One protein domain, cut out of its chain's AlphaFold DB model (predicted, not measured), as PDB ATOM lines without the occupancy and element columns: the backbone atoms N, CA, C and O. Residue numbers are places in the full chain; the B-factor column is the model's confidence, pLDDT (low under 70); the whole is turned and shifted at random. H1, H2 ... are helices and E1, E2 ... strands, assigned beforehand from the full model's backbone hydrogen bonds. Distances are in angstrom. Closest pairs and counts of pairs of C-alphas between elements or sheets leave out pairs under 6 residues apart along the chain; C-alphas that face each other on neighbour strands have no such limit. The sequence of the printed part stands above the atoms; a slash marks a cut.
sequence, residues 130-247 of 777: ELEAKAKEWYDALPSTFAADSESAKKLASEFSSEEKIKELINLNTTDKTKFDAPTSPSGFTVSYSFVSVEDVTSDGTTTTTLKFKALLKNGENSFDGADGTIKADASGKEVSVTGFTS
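This is residues 130 to 247 of the 777 residues of the protein "Lipoprotein associated domain-containing protein" of Mycoplasma agassizii (UniProt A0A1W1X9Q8). One long, strongly twisted sheet is built round the hairpin E2 and E3, which makes the long axis; E5 and then E1 line the other side of E3 along part of its length, and little E4 pairs at its far end. H3 crosses one face with short H2 on the same face, while H1 packs over E3 and E4 at the E4 end. The printed part has 118 residues, with three named helices and five named strands in the order H1 E1 H2 H3 E2 E3 E4 E5. The sheet is branched and mixed, the class is mixed, helices and strands, and the whole is compact, with a radius of gyration of the C-alphas of 14.6 A and spans of 47 by 28 by 24 A.

E2, residues 190 to 203, and E3, residues 206 to 219, form an antiparallel hairpin, with N 199 and O 210 at 2.9 A; E2 bends by 63 degrees at residue 200. On the other side of E3 are E5, residues 238 to 245, beside residues 208 to 215, and E4, residues 222 to 224, beside residues 217 to 219. Both are antiparallel to E3, with N 242 and O 211 at 2.8 A and N 224 and O 217 at 3.1 A. E2, E3 and E4 form a meander, each strand the antiparallel neighbour of the one before. E1, residues 145 to 147, is parallel to E5, with N 243 and O 146 at 2.8 A. H3, residues 163 to 175, is on the sheet at a height of 8.3 A and runs across the strands, at 75 degrees to E3 on the local plane; its closest C-alphas to E2 are those of Glu 163 and Tyr 193, 5.2 A. H2, residues 157 to 160, is on the same face, with the C-alphas of Ala 157 and Leu 211 its closest to E3, 5.5 A. H1, residues 130 to 141, is on the sheet over E3 and E4 at a height of 9.8 A; the C-alphas of Ala 135 and Phe 224 are its closest to E4, 6.6 A. In H1 every O i to N i+4 pair is within hydrogen-bond range, in H3 7 of 9, and H2 is too short for such a pair.

H1 begins at C-alpha 130 (-27.284, -39.580, -10.677) and is 16.8 A long. E1 measures 7.2 A, H2 5.7 A and H3 20.1 A. E2 measures 35.9 A, and E3, 41.6 A, ends at C-alpha 219 (-35.771, -45.593, -16.142). E4 measures 6.6 A, and E5, 20.9 A, ends at C-alpha 245 (-27.164, -51.711, -46.809).

The C-alphas of Glu 130 and Gly 205 are the two farthest apart, 47.7 A. The printed part has no cut. The links H3 to E2 and E4 to E5 are long. Confidence is under 70 at residues 173 to 179, of which 173 to 175 belong to H3.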
ATOM      1  N   GLU A 130     -27.995 -38.304 -10.500       91.19
ATOM      2  CA  GLU A 130     -27.284 -39.580 -10.677       91.19
ATOM      3  C   GLU A 130     -27.777 -40.367 -11.898       91.19
ATOM      4  O   GLU A 130     -26.977 -40.992 -12.599       91.19
ATOM      5  N   LEU A 131     -29.091 -40.383 -12.136       94.00
ATOM      6  CA  LEU A 131     -29.673 -41.054 -13.297       94.00
ATOM      7  C   LEU A 131     -29.300 -40.332 -14.597       94.00
ATOM      8  O   LEU A 131     -28.922 -40.996 -15.558       94.00
ATOM      9  N   GLU A 132     -29.343 -39.000 -14.609       95.38
ATOM     10  CA  GLU A 132     -28.946 -38.161 -15.744       95.38
ATOM     11  C   GLU A 132     -27.463 -38.325 -16.079       95.38
ATOM     12  O   GLU A 132     -27.112 -38.489 -17.244       95.38
ATOM     13  N   ALA A 133     -26.583 -38.380 -15.073       94.19
ATOM     14  CA  ALA A 133     -25.158 -38.634 -15.288       94.19
ATOM     15  C   ALA A 133     -24.908 -40.007 -15.937       94.19
ATOM     16  O   ALA A 133     -24.141 -40.103 -16.895       94.19
ATOM     17  N   LYS A 134     -25.597 -41.059 -15.471       95.44
ATOM     18  CA  LYS A 134     -25.523 -42.406 -16.070       95.44
ATOM     19  C   LYS A 134     -26.089 -42.442 -17.489       95.44
ATOM     20  O   LYS A 134     -25.532 -43.114 -18.353       95.44
ATOM     21  N   ALA A 135     -27.196 -41.741 -17.732       96.19
ATOM     22  CA  ALA A 135     -27.789 -41.633 -19.059       96.19
ATOM     23  C   ALA A 135     -26.857 -40.893 -20.024       96.19
ATOM     24  O   ALA A 135     -26.659 -41.347 -21.149       96.19
ATOM     25  N   LYS A 136     -26.237 -39.799 -19.568       96.00
ATOM     26  CA  LYS A 136     -25.236 -39.053 -20.328       96.00
ATOM     27  C   LYS A 136     -24.030 -39.919 -20.678       96.00
ATOM     28  O   LYS A 136     -23.651 -39.956 -21.841       96.00
ATOM     29  N   GLU A 137     -23.465 -40.640 -19.711       96.19
ATOM     30  CA  GLU A 137     -22.348 -41.563 -19.954       96.19
ATOM     31  C   GLU A 137     -22.713 -42.620 -21.011       96.19
ATOM     32  O   GLU A 137     -21.940 -42.873 -21.936       96.19
ATOM     33  N   TRP A 138     -23.924 -43.180 -20.932       95.94
ATOM     34  CA  TRP A 138     -24.423 -44.142 -21.916       95.94
ATOM     35  C   TRP A 138     -24.592 -43.529 -23.316       95.94
ATOM     36  O   TRP A 138     -24.133 -44.111 -24.301       95.94
ATOM     37  N   TYR A 139     -25.211 -42.349 -23.426       96.19
ATOM     38  CA  TYR A 139     -25.380 -41.658 -24.707       96.19
ATOM     39  C   TYR A 139     -24.049 -41.198 -25.306       96.19
ATOM     40  O   TYR A 139     -23.891 -41.285 -26.523       96.19
ATOM     41  N   ASP A 140     -23.091 -40.739 -24.499       94.56
ATOM     42  CA  ASP A 140     -21.751 -40.351 -24.956       94.56
ATOM     43  C   ASP A 140     -20.993 -41.564 -25.531       94.56
ATOM     44  O   ASP A 140     -20.286 -41.426 -26.530       94.56
ATOM     45  N   ALA A 141     -21.198 -42.757 -24.960       93.44
ATOM     46  CA  ALA A 141     -20.614 -44.009 -25.443       93.44
ATOM     47  C   ALA A 141     -21.327 -44.607 -26.673       93.44
ATOM     48  O   ALA A 141     -20.728 -45.397 -27.401       93.44
ATOM     49  N   LEU A 142     -22.594 -44.258 -26.926       92.81
ATOM     50  CA  LEU A 142     -23.362 -44.791 -28.056       92.81
ATOM     51  C   LEU A 142     -22.833 -44.207 -29.382       92.81
ATOM     52  O   LEU A 142     -22.913 -42.986 -29.573       92.81
ATOM     53  N   PRO A 143     -22.334 -45.024 -30.331       91.81
ATOM     54  CA  PRO A 143     -21.817 -44.500 -31.590       91.81
ATOM     55  C   PRO A 143     -22.949 -43.899 -32.434       91.81
ATOM     56  O   PRO A 143     -24.046 -44.446 -32.519       91.81
ATOM     57  N   SER A 144     -22.676 -42.765 -33.081       91.88
ATOM     58  CA  SER A 144     -23.635 -42.092 -33.968       91.88
ATOM     59  C   SER A 144     -23.762 -42.771 -35.329       91.88
ATOM     60  O   SER A 144     -24.739 -42.554 -36.044       91.88
ATOM     61  N   THR A 145     -22.763 -43.558 -35.731       91.81
ATOM     62  CA  THR A 145     -22.745 -44.228 -37.030       91.81
ATOM     63  C   THR A 145     -22.020 -45.557 -36.943       91.81
ATOM     64  O   THR A 145     -20.986 -45.659 -36.286       91.81
ATOM     65  N   PHE A 146     -22.549 -46.562 -37.635       90.81
ATOM     66  CA  PHE A 146     -21.903 -47.854 -37.806       90.81
ATOM     67  C   PHE A 146     -22.258 -48.504 -39.148       90.81
ATOM     68  O   PHE A 146     -23.070 -47.972 -39.905       90.81
ATOM     69  N   ALA A 147     -21.622 -49.629 -39.477       89.62
ATOM     70  CA  ALA A 147     -21.901 -50.389 -40.695       89.62
ATOM     71  C   ALA A 147     -22.737 -51.637 -40.384       89.62
ATOM     72  O   ALA A 147     -22.555 -52.273 -39.344       89.62
ATOM     73  N   ALA A 148     -23.632 -52.009 -41.294       89.56
ATOM     74  CA  ALA A 148     -24.319 -53.292 -41.248       89.56
ATOM     75  C   ALA A 148     -23.307 -54.456 -41.345       89.56
ATOM     76  O   ALA A 148     -22.292 -54.364 -42.050       89.56
ATOM     77  N   ASP A 149     -23.571 -55.561 -40.642       86.44
ATOM     78  CA  ASP A 149     -22.838 -56.818 -40.828       86.44
ATOM     79  C   ASP A 149     -23.026 -57.374 -42.252       86.44
ATOM     80  O   ASP A 149     -23.840 -56.889 -43.036       86.44
ATOM     81  N   SER A 150     -22.271 -58.414 -42.606       84.88
ATOM     82  CA  SER A 150     -22.297 -58.991 -43.954       84.88
ATOM     83  C   SER A 150     -23.643 -59.587 -44.377       84.88
ATOM     84  O   SER A 150     -23.904 -59.648 -45.575       84.88
ATOM     85  N   GLU A 151     -24.476 -60.061 -43.448       85.44
ATOM     86  CA  GLU A 151     -25.809 -60.594 -43.757       85.44
ATOM     87  C   GLU A 151     -26.856 -59.481 -43.805       85.44
ATOM     88  O   GLU A 151     -27.638 -59.417 -44.753       85.44
ATOM     89  N   SER A 152     -26.835 -58.561 -42.843       88.00
ATOM     90  CA  SER A 152     -27.704 -57.381 -42.819       88.00
ATOM     91  C   SER A 152     -27.447 -56.464 -44.018       88.00
ATOM     92  O   SER A 152     -28.395 -55.945 -44.599       88.00
ATOM     93  N   ALA A 153     -26.196 -56.334 -44.471       88.25
ATOM     94  CA  ALA A 153     -25.824 -55.564 -45.659       88.25
ATOM     95  C   ALA A 153     -26.469 -56.088 -46.953       88.25
ATOM     96  O   ALA A 153     -26.643 -55.320 -47.896       88.25
ATOM     97  N   LYS A 154     -26.857 -57.371 -47.020       85.00
ATOM     98  CA  LYS A 154     -27.540 -57.971 -48.189       85.00
ATOM     99  C   LYS A 154     -29.039 -57.661 -48.244       85.00
ATOM    100  O   LYS A 154     -29.680 -57.993 -49.241       85.00
ATOM    101  N   LYS A 155     -29.590 -57.095 -47.170       87.75
ATOM    102  CA  LYS A 155     -31.004 -56.740 -47.022       87.75
ATOM    103  C   LYS A 155     -31.223 -55.260 -47.306       87.75
ATOM    104  O   LYS A 155     -30.270 -54.475 -47.335       87.75
ATOM    105  N   LEU A 156     -32.481 -54.875 -47.487       89.88
ATOM    106  CA  LEU A 156     -32.844 -53.466 -47.582       89.88
ATOM    107  C   LEU A 156     -32.894 -52.836 -46.191       89.88
ATOM    108  O   LEU A 156     -33.400 -53.425 -45.239       89.88
ATOM    109  N   ALA A 157     -32.452 -51.584 -46.090       90.81
ATOM    110  CA  ALA A 157     -32.563 -50.805 -44.857       90.81
ATOM    111  C   ALA A 157     -34.022 -50.675 -44.367       90.81
ATOM    112  O   ALA A 157     -34.271 -50.638 -43.164       90.81
ATOM    113  N   SER A 158     -34.993 -50.640 -45.286       87.25
ATOM    114  CA  SER A 158     -36.424 -50.544 -44.972       87.25
ATOM    115  C   SER A 158     -36.971 -51.757 -44.214       87.25
ATOM    116  O   SER A 158     -37.937 -51.606 -43.471       87.25
ATOM    117  N   GLU A 159     -36.335 -52.928 -44.310       89.25
ATOM    118  CA  GLU A 159     -36.712 -54.108 -43.515       89.25
ATOM    119  C   GLU A 159     -36.492 -53.894 -42.007       89.25
ATOM    120  O   GLU A 159     -37.016 -54.642 -41.183       89.25
ATOM    121  N   PHE A 160     -35.747 -52.851 -41.634       91.12
ATOM    122  CA  PHE A 160     -35.414 -52.492 -40.261       91.12
ATOM    123  C   PHE A 160     -36.171 -51.248 -39.772       91.12
ATOM    124  O   PHE A 160     -35.689 -50.525 -38.905       91.12
ATOM    125  N   SER A 161     -37.367 -50.978 -40.306       90.12
ATOM    126  CA  SER A 161     -38.171 -49.807 -39.924       90.12
ATOM    127  C   SER A 161     -39.049 -49.999 -38.676       90.12
ATOM    128  O   SER A 161     -39.778 -49.080 -38.305       90.12
ATOM    129  N   SER A 162     -39.019 -51.172 -38.028       91.62
ATOM    130  CA  SER A 162     -39.723 -51.437 -36.760       91.62
ATOM    131  C   SER A 162     -38.750 -51.536 -35.585       91.62
ATOM    132  O   SER A 162     -37.581 -51.879 -35.762       91.62
ATOM    133  N   GLU A 163     -39.234 -51.280 -34.368       93.69
ATOM    134  CA  GLU A 163     -38.415 -51.376 -33.155       93.69
ATOM    135  C   GLU A 163     -37.811 -52.782 -32.980       93.69
ATOM    136  O   GLU A 163     -36.628 -52.916 -32.663       93.69
ATOM    137  N   GLU A 164     -38.594 -53.835 -33.217       93.88
ATOM    138  CA  GLU A 164     -38.147 -55.229 -33.124       93.88
ATOM    139  C   GLU A 164     -37.025 -55.517 -34.119       93.88
ATOM    140  O   GLU A 164     -36.027 -56.140 -33.757       93.88
ATOM    141  N   LYS A 165     -37.146 -55.020 -35.354       92.75
ATOM    142  CA  LYS A 165     -36.126 -55.220 -36.386       92.75
ATOM    143  C   LYS A 165     -34.861 -54.417 -36.114       92.75
ATOM    144  O   LYS A 165     -33.769 -54.954 -36.279       92.75
ATOM    145  N   ILE A 166     -34.973 -53.197 -35.593       93.62
ATOM    146  CA  ILE A 166     -33.803 -52.428 -35.135       93.62
ATOM    147  C   ILE A 166     -33.081 -53.171 -34.000       93.62
ATOM    148  O   ILE A 166     -31.854 -53.262 -34.009       93.62
ATOM    149  N   LYS A 167     -33.817 -53.771 -33.054       91.38
ATOM    150  CA  LYS A 167     -33.228 -54.611 -31.993       91.38
ATOM    151  C   LYS A 167     -32.515 -55.838 -32.562       91.38
ATOM    152  O   LYS A 167     -31.413 -56.147 -32.116       91.38
ATOM    153  N   GLU A 168     -33.115 -56.526 -33.534       89.94
ATOM    154  CA  GLU A 168     -32.475 -57.650 -34.231       89.94
ATOM    155  C   GLU A 168     -31.160 -57.219 -34.898       89.94
ATOM    156  O   GLU A 168     -30.140 -57.867 -34.678       89.94
ATOM    157  N   LEU A 169     -31.158 -56.103 -35.639       89.62
ATOM    158  CA  LEU A 169     -29.970 -55.543 -36.299       89.62
ATOM    159  C   LEU A 169     -28.837 -55.258 -35.307       89.62
ATOM    160  O   LEU A 169     -27.692 -55.652 -35.522       89.62
ATOM    161  N   ILE A 170     -29.173 -54.597 -34.200       87.81
ATOM    162  CA  ILE A 170     -28.226 -54.270 -33.133       87.81
ATOM    163  C   ILE A 170     -27.629 -55.543 -32.528       87.81
ATOM    164  O   ILE A 170     -26.416 -55.621 -32.353       87.81
ATOM    165  N   ASN A 171     -28.459 -56.552 -32.249       83.69
ATOM    166  CA  ASN A 171     -28.014 -57.806 -31.643       83.69
ATOM    167  C   ASN A 171     -27.160 -58.653 -32.600       83.69
ATOM    168  O   ASN A 171     -26.186 -59.258 -32.155       83.69
ATOM    169  N   LEU A 172     -27.486 -58.694 -33.897       76.12
ATOM    170  CA  LEU A 172     -26.723 -59.442 -34.908       76.12
ATOM    171  C   LEU A 172     -25.299 -58.898 -35.066       76.12
ATOM    172  O   LEU A 172     -24.337 -59.673 -35.075       76.12
ATOM    173  N   ASN A 173     -25.158 -57.572 -35.067       64.81
ATOM    174  CA  ASN A 173     -23.863 -56.906 -35.172       64.81
ATOM    175  C   ASN A 173     -22.904 -57.192 -33.997       64.81
ATOM    176  O   ASN A 173     -21.703 -56.975 -34.136       64.81
ATOM    177  N   THR A 174     -23.381 -57.711 -32.859       61.03
ATOM    178  CA  THR A 174     -22.520 -57.989 -31.688       61.03
ATOM    179  C   THR A 174     -21.568 -59.180 -31.873       61.03
ATOM    180  O   THR A 174     -20.622 -59.344 -31.096       61.03
ATOM    181  N   THR A 175     -21.784 -60.020 -32.893       60.62
ATOM    182  CA  THR A 175     -20.927 -61.191 -33.169       60.62
ATOM    183  C   THR A 175     -19.628 -60.833 -33.892       60.62
ATOM    184  O   THR A 175     -18.609 -61.493 -33.674       60.62
ATOM    185  N   ASP A 176     -19.623 -59.749 -34.669       62.09
ATOM    186  CA  ASP A 176     -18.429 -59.157 -35.267       62.09
ATOM    187  C   ASP A 176     -18.105 -57.851 -34.525       62.09
ATOM    188  O   ASP A 176     -18.570 -56.766 -34.879       62.09
ATOM    189  N   LYS A 177     -17.288 -57.962 -33.465       53.97
ATOM    190  CA  LYS A 177     -16.877 -56.848 -32.579       53.97
ATOM    191  C   LYS A 177     -16.231 -55.658 -33.304       53.97
ATOM    192  O   LYS A 177     -15.892 -54.668 -32.665       53.97
ATOM    193  N   THR A 178     -16.019 -55.750 -34.613       55.97
ATOM    194  CA  THR A 178     -15.494 -54.664 -35.436       55.97
ATOM    195  C   THR A 178     -16.565 -53.681 -35.927       55.97
ATOM    196  O   THR A 178     -16.176 -52.658 -36.493       55.97
ATOM    197  N   LYS A 179     -17.880 -53.930 -35.733       64.75
ATOM    198  CA  LYS A 179     -18.924 -53.151 -36.440       64.75
ATOM    199  C   LYS A 179     -20.032 -52.478 -35.624       64.75
ATOM    200  O   LYS A 179     -20.457 -51.430 -36.080       64.75
ATOM    201  N   PHE A 180     -20.458 -52.932 -34.442       73.25
ATOM    202  CA  PHE A 180     -21.264 -52.108 -33.511       73.25
ATOM    203  C   PHE A 180     -21.211 -52.689 -32.095       73.25
ATOM    204  O   PHE A 180     -21.618 -53.829 -31.885       73.25
ATOM    205  N   ASP A 181     -20.730 -51.905 -31.130       74.06
ATOM    206  CA  ASP A 181     -20.712 -52.271 -29.711       74.06
ATOM    207  C   ASP A 181     -21.659 -51.331 -28.961       74.06
ATOM    208  O   ASP A 181     -21.316 -50.186 -28.652       74.06
ATOM    209  N   ALA A 182     -22.904 -51.774 -28.769       77.25
ATOM    210  CA  ALA A 182     -23.867 -50.998 -28.004       77.25
ATOM    211  C   ALA A 182     -23.392 -50.926 -26.545       77.25
ATOM    212  O   ALA A 182     -23.199 -51.978 -25.924       77.25
ATOM    213  N   PRO A 183     -23.249 -49.727 -25.949       86.69
ATOM    214  CA  PRO A 183     -22.903 -49.628 -24.543       86.69
ATOM    215  C   PRO A 183     -23.950 -50.360 -23.702       86.69
ATOM    216  O   PRO A 183     -25.160 -50.240 -23.924       86.69
ATOM    217  N   THR A 184     -23.481 -51.128 -22.717       88.38
ATOM    218  CA  THR A 184     -24.372 -51.843 -21.799       88.38
ATOM    219  C   THR A 184     -25.248 -50.826 -21.071       88.38
ATOM    220  O   THR A 184     -24.737 -49.892 -20.454       88.38
ATOM    221  N   SER A 185     -26.570 -50.987 -21.154       91.00
ATOM    222  CA  SER A 185     -27.507 -50.091 -20.474       91.00
ATOM    223  C   SER A 185     -27.255 -50.111 -18.961       91.00
ATOM    224  O   SER A 185     -27.113 -51.206 -18.398       91.00
ATOM    225  N   PRO A 186     -27.237 -48.954 -18.274       93.12
ATOM    226  CA  PRO A 186     -27.046 -48.933 -16.831       93.12
ATOM    227  C   PRO A 186     -28.144 -49.735 -16.112       93.12
ATOM    228  O   PRO A 186     -29.277 -49.840 -16.585       93.12
ATOM    229  N   SER A 187     -27.825 -50.307 -14.948       91.44
ATOM    230  CA  SER A 187     -28.780 -51.131 -14.192       91.44
ATOM    231  C   SER A 187     -30.089 -50.380 -13.908       91.44
ATOM    232  O   SER A 187     -30.067 -49.272 -13.372       91.44
ATOM    233  N   GLY A 188     -31.224 -51.008 -14.227       92.88
ATOM    234  CA  GLY A 188     -32.568 -50.439 -14.064       92.88
ATOM    235  C   GLY A 188     -33.062 -49.597 -15.245       92.88
ATOM    236  O   GLY A 188     -34.209 -49.156 -15.222       92.88
ATOM    237  N   PHE A 189     -32.235 -49.382 -16.271       96.06
ATOM    238  CA  PHE A 189     -32.637 -48.680 -17.485       96.06
ATOM    239  C   PHE A 189     -33.111 -49.649 -18.573       96.06
ATOM    240  O   PHE A 189     -32.693 -50.806 -18.630       96.06
ATOM    241  N   THR A 190     -33.965 -49.154 -19.464       95.75
ATOM    242  CA  THR A 190     -34.396 -49.827 -20.692       95.75
ATOM    243  C   THR A 190     -34.141 -48.928 -21.898       95.75
ATOM    244  O   THR A 190     -34.129 -47.703 -21.778       95.75
ATOM    245  N   VAL A 191     -33.918 -49.531 -23.067       95.19
ATOM    246  CA  VAL A 191     -33.727 -48.807 -24.333       95.19
ATOM    247  C   VAL A 191     -34.897 -49.121 -25.258       95.19
ATOM    248  O   VAL A 191     -35.233 -50.288 -25.471       95.19
ATOM    249  N   SER A 192     -35.500 -48.074 -25.809       94.88
ATOM    250  CA  SER A 192     -36.489 -48.149 -26.888       94.88
ATOM    251  C   SER A 192     -35.905 -47.566 -28.169       94.88
ATOM    252  O   SER A 192     -35.102 -46.635 -28.102       94.88
ATOM    253  N   TYR A 193     -36.295 -48.106 -29.322       95.75
ATOM    254  CA  TYR A 193     -35.814 -47.635 -30.622       95.75
ATOM    255  C   TYR A 193     -36.969 -47.158 -31.491       95.75
ATOM    256  O   TYR A 193     -38.018 -47.795 -31.530       95.75
ATOM    257  N   SER A 194     -36.773 -46.060 -32.216       95.44
ATOM    258  CA  SER A 194     -37.753 -45.559 -33.179       95.44
ATOM    259  C   SER A 194     -37.110 -45.246 -34.521       95.44
ATOM    260  O   SER A 194     -36.067 -44.601 -34.598       95.44
ATOM    261  N   PHE A 195     -37.735 -45.717 -35.594       95.25
ATOM    262  CA  PHE A 195     -37.312 -45.429 -36.958       95.25
ATOM    263  C   PHE A 195     -37.405 -43.927 -37.267       95.25
ATOM    264  O   PHE A 195     -38.355 -43.262 -36.847       95.25
ATOM    265  N   VAL A 196     -36.426 -43.404 -38.010       95.38
ATOM    266  CA  VAL A 196     -36.399 -42.013 -38.485       95.38
ATOM    267  C   VAL A 196     -36.541 -41.970 -40.002       95.38
ATOM    268  O   VAL A 196     -37.522 -41.426 -40.506       95.38
ATOM    269  N   SER A 197     -35.575 -42.528 -40.735       92.94
ATOM    270  CA  SER A 197     -35.541 -42.472 -42.200       92.94
ATOM    271  C   SER A 197     -34.657 -43.565 -42.807       92.94
ATOM    272  O   SER A 197     -33.857 -44.207 -42.126       92.94
ATOM    273  N   VAL A 198     -34.810 -43.765 -44.118       90.94
ATOM    274  CA  VAL A 198     -33.852 -44.470 -44.975       90.94
ATOM    275  C   VAL A 198     -33.385 -43.482 -46.037       90.94
ATOM    276  O   VAL A 198     -34.215 -42.848 -46.688       90.94
ATOM    277  N   GLU A 199     -32.076 -43.336 -46.199       90.00
ATOM    278  CA  GLU A 199     -31.462 -42.376 -47.116       90.00
ATOM    279  C   GLU A 199     -30.413 -43.062 -47.989       90.00
ATOM    280  O   GLU A 199     -29.545 -43.774 -47.484       90.00
ATOM    281  N   ASP A 200     -30.463 -42.823 -49.296       86.62
ATOM    282  CA  ASP A 200     -29.404 -43.244 -50.209       86.62
ATOM    283  C   ASP A 200     -28.273 -42.209 -50.197       86.62
ATOM    284  O   ASP A 200     -28.495 -41.011 -50.381       86.62
ATOM    285  N   VAL A 201     -27.047 -42.677 -49.980       82.62
ATOM    286  CA  VAL A 201     -25.827 -41.870 -49.940       82.62
ATOM    287  C   VAL A 201     -24.886 -42.370 -51.029       82.62
ATOM    288  O   VAL A 201     -24.363 -43.486 -50.957       82.62
ATOM    289  N   THR A 202     -24.660 -41.539 -52.043       80.00
ATOM    290  CA  THR A 202     -23.693 -41.817 -53.112       80.00
ATOM    291  C   THR A 202     -22.355 -41.161 -52.786       80.00
ATOM    292  O   THR A 202     -22.266 -39.937 -52.708       80.00
ATOM    293  N   SER A 203     -21.308 -41.972 -52.631       78.25
ATOM    294  CA  SER A 203     -19.916 -41.526 -52.481       78.25
ATOM    295  C   SER A 203     -19.040 -42.298 -53.461       78.25
ATOM    296  O   SER A 203     -19.192 -43.509 -53.598       78.25
ATOM    297  N   ASP A 204     -18.145 -41.609 -54.174       78.38
ATOM    298  CA  ASP A 204     -17.203 -42.218 -55.130       78.38
ATOM    299  C   ASP A 204     -17.862 -43.137 -56.180       78.38
ATOM    300  O   ASP A 204     -17.332 -44.182 -56.554       78.38
ATOM    301  N   GLY A 205     -19.065 -42.771 -56.639       75.56
ATOM    302  CA  GLY A 205     -19.837 -43.557 -57.609       75.56
ATOM    303  C   GLY A 205     -20.493 -44.821 -57.038       75.56
ATOM    304  O   GLY A 205     -21.172 -45.531 -57.776       75.56
ATOM    305  N   THR A 206     -20.345 -45.089 -55.738       74.19
ATOM    306  CA  THR A 206     -21.026 -46.182 -55.036       74.19
ATOM    307  C   THR A 206     -22.187 -45.619 -54.223       74.19
ATOM    308  O   THR A 206     -21.993 -44.804 -53.322       74.19
ATOM    309  N   THR A 207     -23.409 -46.052 -54.529       79.25
ATOM    310  CA  THR A 207     -24.594 -45.717 -53.728       79.25
ATOM    311  C   THR A 207     -24.772 -46.758 -52.633       79.25
ATOM    312  O   THR A 207     -25.008 -47.930 -52.919       79.25
ATOM    313  N   THR A 208     -24.672 -46.322 -51.382       82.88
ATOM    314  CA  THR A 208     -24.989 -47.125 -50.196       82.88
ATOM    315  C   THR A 208     -26.241 -46.577 -49.537       82.88
ATOM    316  O   THR A 208     -26.491 -45.375 -49.593       82.88
ATOM    317  N   THR A 209     -27.020 -47.432 -48.890       91.75
ATOM    318  CA  THR A 209     -28.217 -46.986 -48.173       91.75
ATOM    319  C   THR A 209     -27.936 -46.911 -46.677       91.75
ATOM    320  O   THR A 209     -27.274 -47.783 -46.104       91.75
ATOM    321  N   THR A 210     -28.426 -45.842 -46.049       92.88
ATOM    322  CA  THR A 210     -28.288 -45.548 -44.623       92.88
ATOM    323  C   THR A 210     -29.647 -45.616 -43.937       92.88
ATOM    324  O   THR A 210     -30.576 -44.910 -44.321       92.88
ATOM    325  N   LEU A 211     -29.759 -46.439 -42.897       94.56
ATOM    326  CA  LEU A 211     -30.891 -46.454 -41.968       94.56
ATOM    327  C   LEU A 211     -30.627 -45.470 -40.827       94.56
ATOM    328  O   LEU A 211     -29.574 -45.553 -40.199       94.56
ATOM    329  N   LYS A 212     -31.587 -44.608 -40.497       95.81
ATOM    330  CA  LYS A 212     -31.547 -43.761 -39.298       95.81
ATOM    331  C   LYS A 212     -32.628 -44.168 -38.309       95.81
ATOM    332  O   LYS A 212     -33.791 -44.343 -38.678       95.81
ATOM    333  N   PHE A 213     -32.257 -44.274 -37.039       96.56
ATOM    334  CA  PHE A 213     -33.180 -44.510 -35.930       96.56
ATOM    335  C   PHE A 213     -32.765 -43.706 -34.694       96.56
ATOM    336  O   PHE A 213     -31.624 -43.269 -34.590       96.56
ATOM    337  N   LYS A 214     -33.671 -43.520 -33.734       96.94
ATOM    338  CA  LYS A 214     -33.372 -42.941 -32.420       96.94
ATOM    339  C   LYS A 214     -33.349 -44.021 -31.355       96.94
ATOM    340  O   LYS A 214     -34.260 -44.842 -31.301       96.94
ATOM    341  N   ALA A 215     -32.343 -43.993 -30.491       96.44
ATOM    342  CA  ALA A 215     -32.299 -44.782 -29.267       96.44
ATOM    343  C   ALA A 215     -32.716 -43.892 -28.089       96.44
ATOM    344  O   ALA A 215     -32.078 -42.873 -27.833       96.44
ATOM    345  N   LEU A 216     -33.792 -44.251 -27.397       97.00
ATOM    346  CA  LEU A 216     -34.312 -43.534 -26.234       97.00
ATOM    347  C   LEU A 216     -34.148 -44.394 -24.981       97.00
ATOM    348  O   LEU A 216     -34.758 -45.463 -24.870       97.00
ATOM    349  N   LEU A 217     -33.350 -43.899 -24.041       97.06
ATOM    350  CA  LEU A 217     -33.112 -44.511 -22.740       97.06
ATOM    351  C   LEU A 217     -34.216 -44.108 -21.743       97.06
ATOM    352  O   LEU A 217     -34.632 -42.946 -21.701       97.06
ATOM    353  N   LYS A 218     -34.686 -45.061 -20.933       96.25
ATOM    354  CA  LYS A 218     -35.735 -44.872 -19.915       96.25
ATOM    355  C   LYS A 218     -35.371 -45.539 -18.594       96.25
ATOM    356  O   LYS A 218     -34.673 -46.548 -18.582       96.25
ATOM    357  N   ASN A 219     -35.872 -45.006 -17.483       95.25
ATOM    358  CA  ASN A 219     -35.771 -45.593 -16.142       95.25
ATOM    359  C   ASN A 219     -37.121 -45.407 -15.433       95.25
ATOM    360  O   ASN A 219     -37.431 -44.319 -14.946       95.25
ATOM    361  N   GLY A 220     -37.959 -46.448 -15.446       92.75
ATOM    362  CA  GLY A 220     -39.358 -46.323 -15.029       92.75
ATOM    363  C   GLY A 220     -40.123 -45.337 -15.920       92.75
ATOM    364  O   GLY A 220     -40.188 -45.527 -17.132       92.75
ATOM    365  N   GLU A 221     -40.683 -44.287 -15.316       91.69
ATOM    366  CA  GLU A 221     -41.415 -43.216 -16.018       91.69
ATOM    367  C   GLU A 221     -40.493 -42.125 -16.591       91.69
ATOM    368  O   GLU A 221     -40.901 -41.366 -17.470       91.69
ATOM    369  N   ASN A 222     -39.235 -42.060 -16.140       93.75
ATOM    370  CA  ASN A 222     -38.283 -41.052 -16.601       93.75
ATOM    371  C   ASN A 222     -37.749 -41.405 -17.993       93.75
ATOM    372  O   ASN A 222     -37.291 -42.528 -18.227       93.75
ATOM    373  N   SER A 223     -37.762 -40.422 -18.895       96.06
ATOM    374  CA  SER A 223     -37.149 -40.498 -20.226       96.06
ATOM    375  C   SER A 223     -35.993 -39.502 -20.315       96.06
ATOM    376  O   SER A 223     -36.122 -38.372 -19.843       96.06
ATOM    377  N   PHE A 224     -34.872 -39.928 -20.899       97.44
ATOM    378  CA  PHE A 224     -33.631 -39.150 -20.929       97.44
ATOM    379  C   PHE A 224     -33.341 -38.652 -22.341       97.44
ATOM    380  O   PHE A 224     -33.302 -39.449 -23.283       97.44
ATOM    381  N   ASP A 225     -33.128 -37.349 -22.491       97.56
ATOM    382  CA  ASP A 225     -32.888 -36.716 -23.784       97.56
ATOM    383  C   ASP A 225     -31.490 -37.050 -24.322       97.56
ATOM    384  O   ASP A 225     -30.490 -36.979 -23.613       97.56
ATOM    385  N   GLY A 226     -31.411 -37.432 -25.590       95.19
ATOM    386  CA  GLY A 226     -30.202 -37.950 -26.224       95.19
ATOM    387  C   GLY A 226     -29.116 -36.909 -26.480       95.19
ATOM    388  O   GLY A 226     -28.000 -37.294 -26.826       95.19
ATOM    389  N   ALA A 227     -29.421 -35.614 -26.339       94.19
ATOM    390  CA  ALA A 227     -28.449 -34.538 -26.524       94.19
ATOM    391  C   ALA A 227     -27.611 -34.276 -25.262       94.19
ATOM    392  O   ALA A 227     -26.416 -34.003 -25.366       94.19
ATOM    393  N   ASP A 228     -28.227 -34.345 -24.080       94.69
ATOM    394  CA  ASP A 228     -27.608 -33.934 -22.813       94.69
ATOM    395  C   ASP A 228     -27.760 -34.953 -21.667       94.69
ATOM    396  O   ASP A 228     -27.086 -34.820 -20.648       94.69
ATOM    397  N   GLY A 229     -28.579 -35.994 -21.838       95.31
ATOM    398  CA  GLY A 229     -28.860 -37.013 -20.827       95.31
ATOM    399  C   GLY A 229     -29.832 -36.565 -19.734       95.31
ATOM    400  O   GLY A 229     -30.013 -37.307 -18.773       95.31
ATOM    401  N   THR A 230     -30.455 -35.390 -19.847       95.06
ATOM    402  CA  THR A 230     -31.367 -34.857 -18.819       95.06
ATOM    403  C   THR A 230     -32.767 -35.463 -18.901       95.06
ATOM    404  O   THR A 230     -33.204 -35.923 -19.962       95.06
ATOM    405  N   ILE A 231     -33.495 -35.471 -17.781       94.19
ATOM    406  CA  ILE A 231     -34.881 -35.955 -17.737       94.19
ATOM    407  C   ILE A 231     -35.800 -34.905 -18.377       94.19
ATOM    408  O   ILE A 231     -35.927 -33.787 -17.878       94.19
ATOM    409  N   LYS A 232     -36.490 -35.276 -19.463       93.62
ATOM    410  CA  LYS A 232     -37.486 -34.426 -20.144       93.62
ATOM    411  C   LYS A 232     -38.767 -35.216 -20.404       93.62
ATOM    412  O   LYS A 232     -38.720 -36.391 -20.767       93.62
ATOM    413  N   ALA A 233     -39.922 -34.566 -20.247       88.19
ATOM    414  CA  ALA A 233     -41.220 -35.186 -20.540       88.19
ATOM    415  C   ALA A 233     -41.369 -35.542 -22.033       88.19
ATOM    416  O   ALA A 233     -42.021 -36.523 -22.382       88.19
ATOM    417  N   ASP A 234     -40.726 -34.763 -22.899       91.00
ATOM    418  CA  ASP A 234     -40.660 -34.885 -24.354       91.00
ATOM    419  C   ASP A 234     -39.248 -35.256 -24.839       91.00
ATOM    420  O   ASP A 234     -38.845 -34.889 -25.944       91.00
ATOM    421  N   ALA A 235     -38.492 -35.988 -24.011       93.88
ATOM    422  CA  ALA A 235     -37.138 -36.427 -24.328       93.88
ATOM    423  C   ALA A 235     -37.052 -37.071 -25.718       93.88
ATOM    424  O   ALA A 235     -37.778 -38.016 -26.049       93.88
ATOM    425  N   SER A 236     -36.114 -36.584 -26.523       93.38
ATOM    426  CA  SER A 236     -35.811 -37.145 -27.830       93.38
ATOM    427  C   SER A 236     -34.670 -38.152 -27.706       93.38
ATOM    428  O   SER A 236     -33.690 -37.897 -27.021       93.38
ATOM    429  N   GLY A 237     -34.776 -39.322 -28.339       95.38
ATOM    430  CA  GLY A 237     -33.659 -40.274 -28.359       95.38
ATOM    431  C   GLY A 237     -32.475 -39.767 -29.194       95.38
ATOM    432  O   GLY A 237     -32.656 -38.935 -30.090       95.38
ATOM    433  N   LYS A 238     -31.274 -40.303 -28.946       96.06
ATOM    434  CA  LYS A 238     -30.078 -40.021 -29.759       96.06
ATOM    435  C   LYS A 238     -30.209 -40.705 -31.119       96.06
ATOM    436  O   LYS A 238     -30.494 -41.900 -31.175       96.06
ATOM    437  N   GLU A 239     -30.011 -39.954 -32.199       96.88
ATOM    438  CA  GLU A 239     -30.038 -40.497 -33.559       96.88
ATOM    439  C   GLU A 239     -28.774 -41.315 -33.857       96.88
ATOM    440  O   GLU A 239     -27.658 -40.921 -33.512       96.88
ATOM    441  N   VAL A 240     -28.969 -42.459 -34.504       95.00
ATOM    442  CA  VAL A 240     -27.935 -43.410 -34.898       95.00
ATOM    443  C   VAL A 240     -28.150 -43.788 -36.360       95.00
ATOM    444  O   VAL A 240     -29.275 -44.052 -36.785       95.00
ATOM    445  N   SER A 241     -27.062 -43.804 -37.127       94.75
ATOM    446  CA  SER A 241     -27.045 -44.143 -38.551       94.75
ATOM    447  C   SER A 241     -26.370 -45.493 -38.797       94.75
ATOM    448  O   SER A 241     -25.279 -45.747 -38.292       94.75
ATOM    449  N   VAL A 242     -26.975 -46.343 -39.620       93.12
ATOM    450  CA  VAL A 242     -26.405 -47.630 -40.038       93.12
ATOM    451  C   VAL A 242     -26.214 -47.625 -41.540       93.12
ATOM    452  O   VAL A 242     -27.176 -47.501 -42.288       93.12
ATOM    453  N   THR A 243     -24.967 -47.747 -41.968       91.94
ATOM    454  CA  THR A 243     -24.537 -47.654 -43.367       91.94
ATOM    455  C   THR A 243     -24.257 -49.034 -43.958       91.94
ATOM    456  O   THR A 243     -24.114 -50.018 -43.232       91.94
ATOM    457  N   GLY A 244     -24.135 -49.112 -45.283       89.62
ATOM    458  CA  GLY A 244     -23.692 -50.329 -45.967       89.62
ATOM    459  C   GLY A 244     -24.804 -51.318 -46.319       89.62
ATOM    460  O   GLY A 244     -24.495 -52.442 -46.703       89.62
ATOM    461  N   PHE A 245     -26.077 -50.919 -46.231       91.12
ATOM    462  CA  PHE A 245     -27.164 -51.711 -46.809       91.12
ATOM    463  C   PHE A 245     -27.105 -51.696 -48.335       91.12
ATOM    464  O   PHE A 245     -26.668 -50.718 -48.953       91.12
ATOM    465  N   THR A 246     -27.597 -52.781 -48.933       89.31
ATOM    466  CA  THR A 246     -27.815 -52.874 -50.375       89.31
ATOM    467  C   THR A 246     -28.862 -51.838 -50.775       89.31
ATOM    468  O   THR A 246     -29.940 -51.778 -50.184       89.31
ATOM    469  N   SER A 247     -28.548 -51.021 -51.781       89.81
ATOM    470  CA  SER A 247     -29.502 -50.043 -52.298       89.81
ATOM    471  C   SER A 247     -30.680 -50.716 -52.987       89.81
ATOM    472  O   SER A 247     -30.543 -51.810 -53.536       89.81
TER     473      SER A 247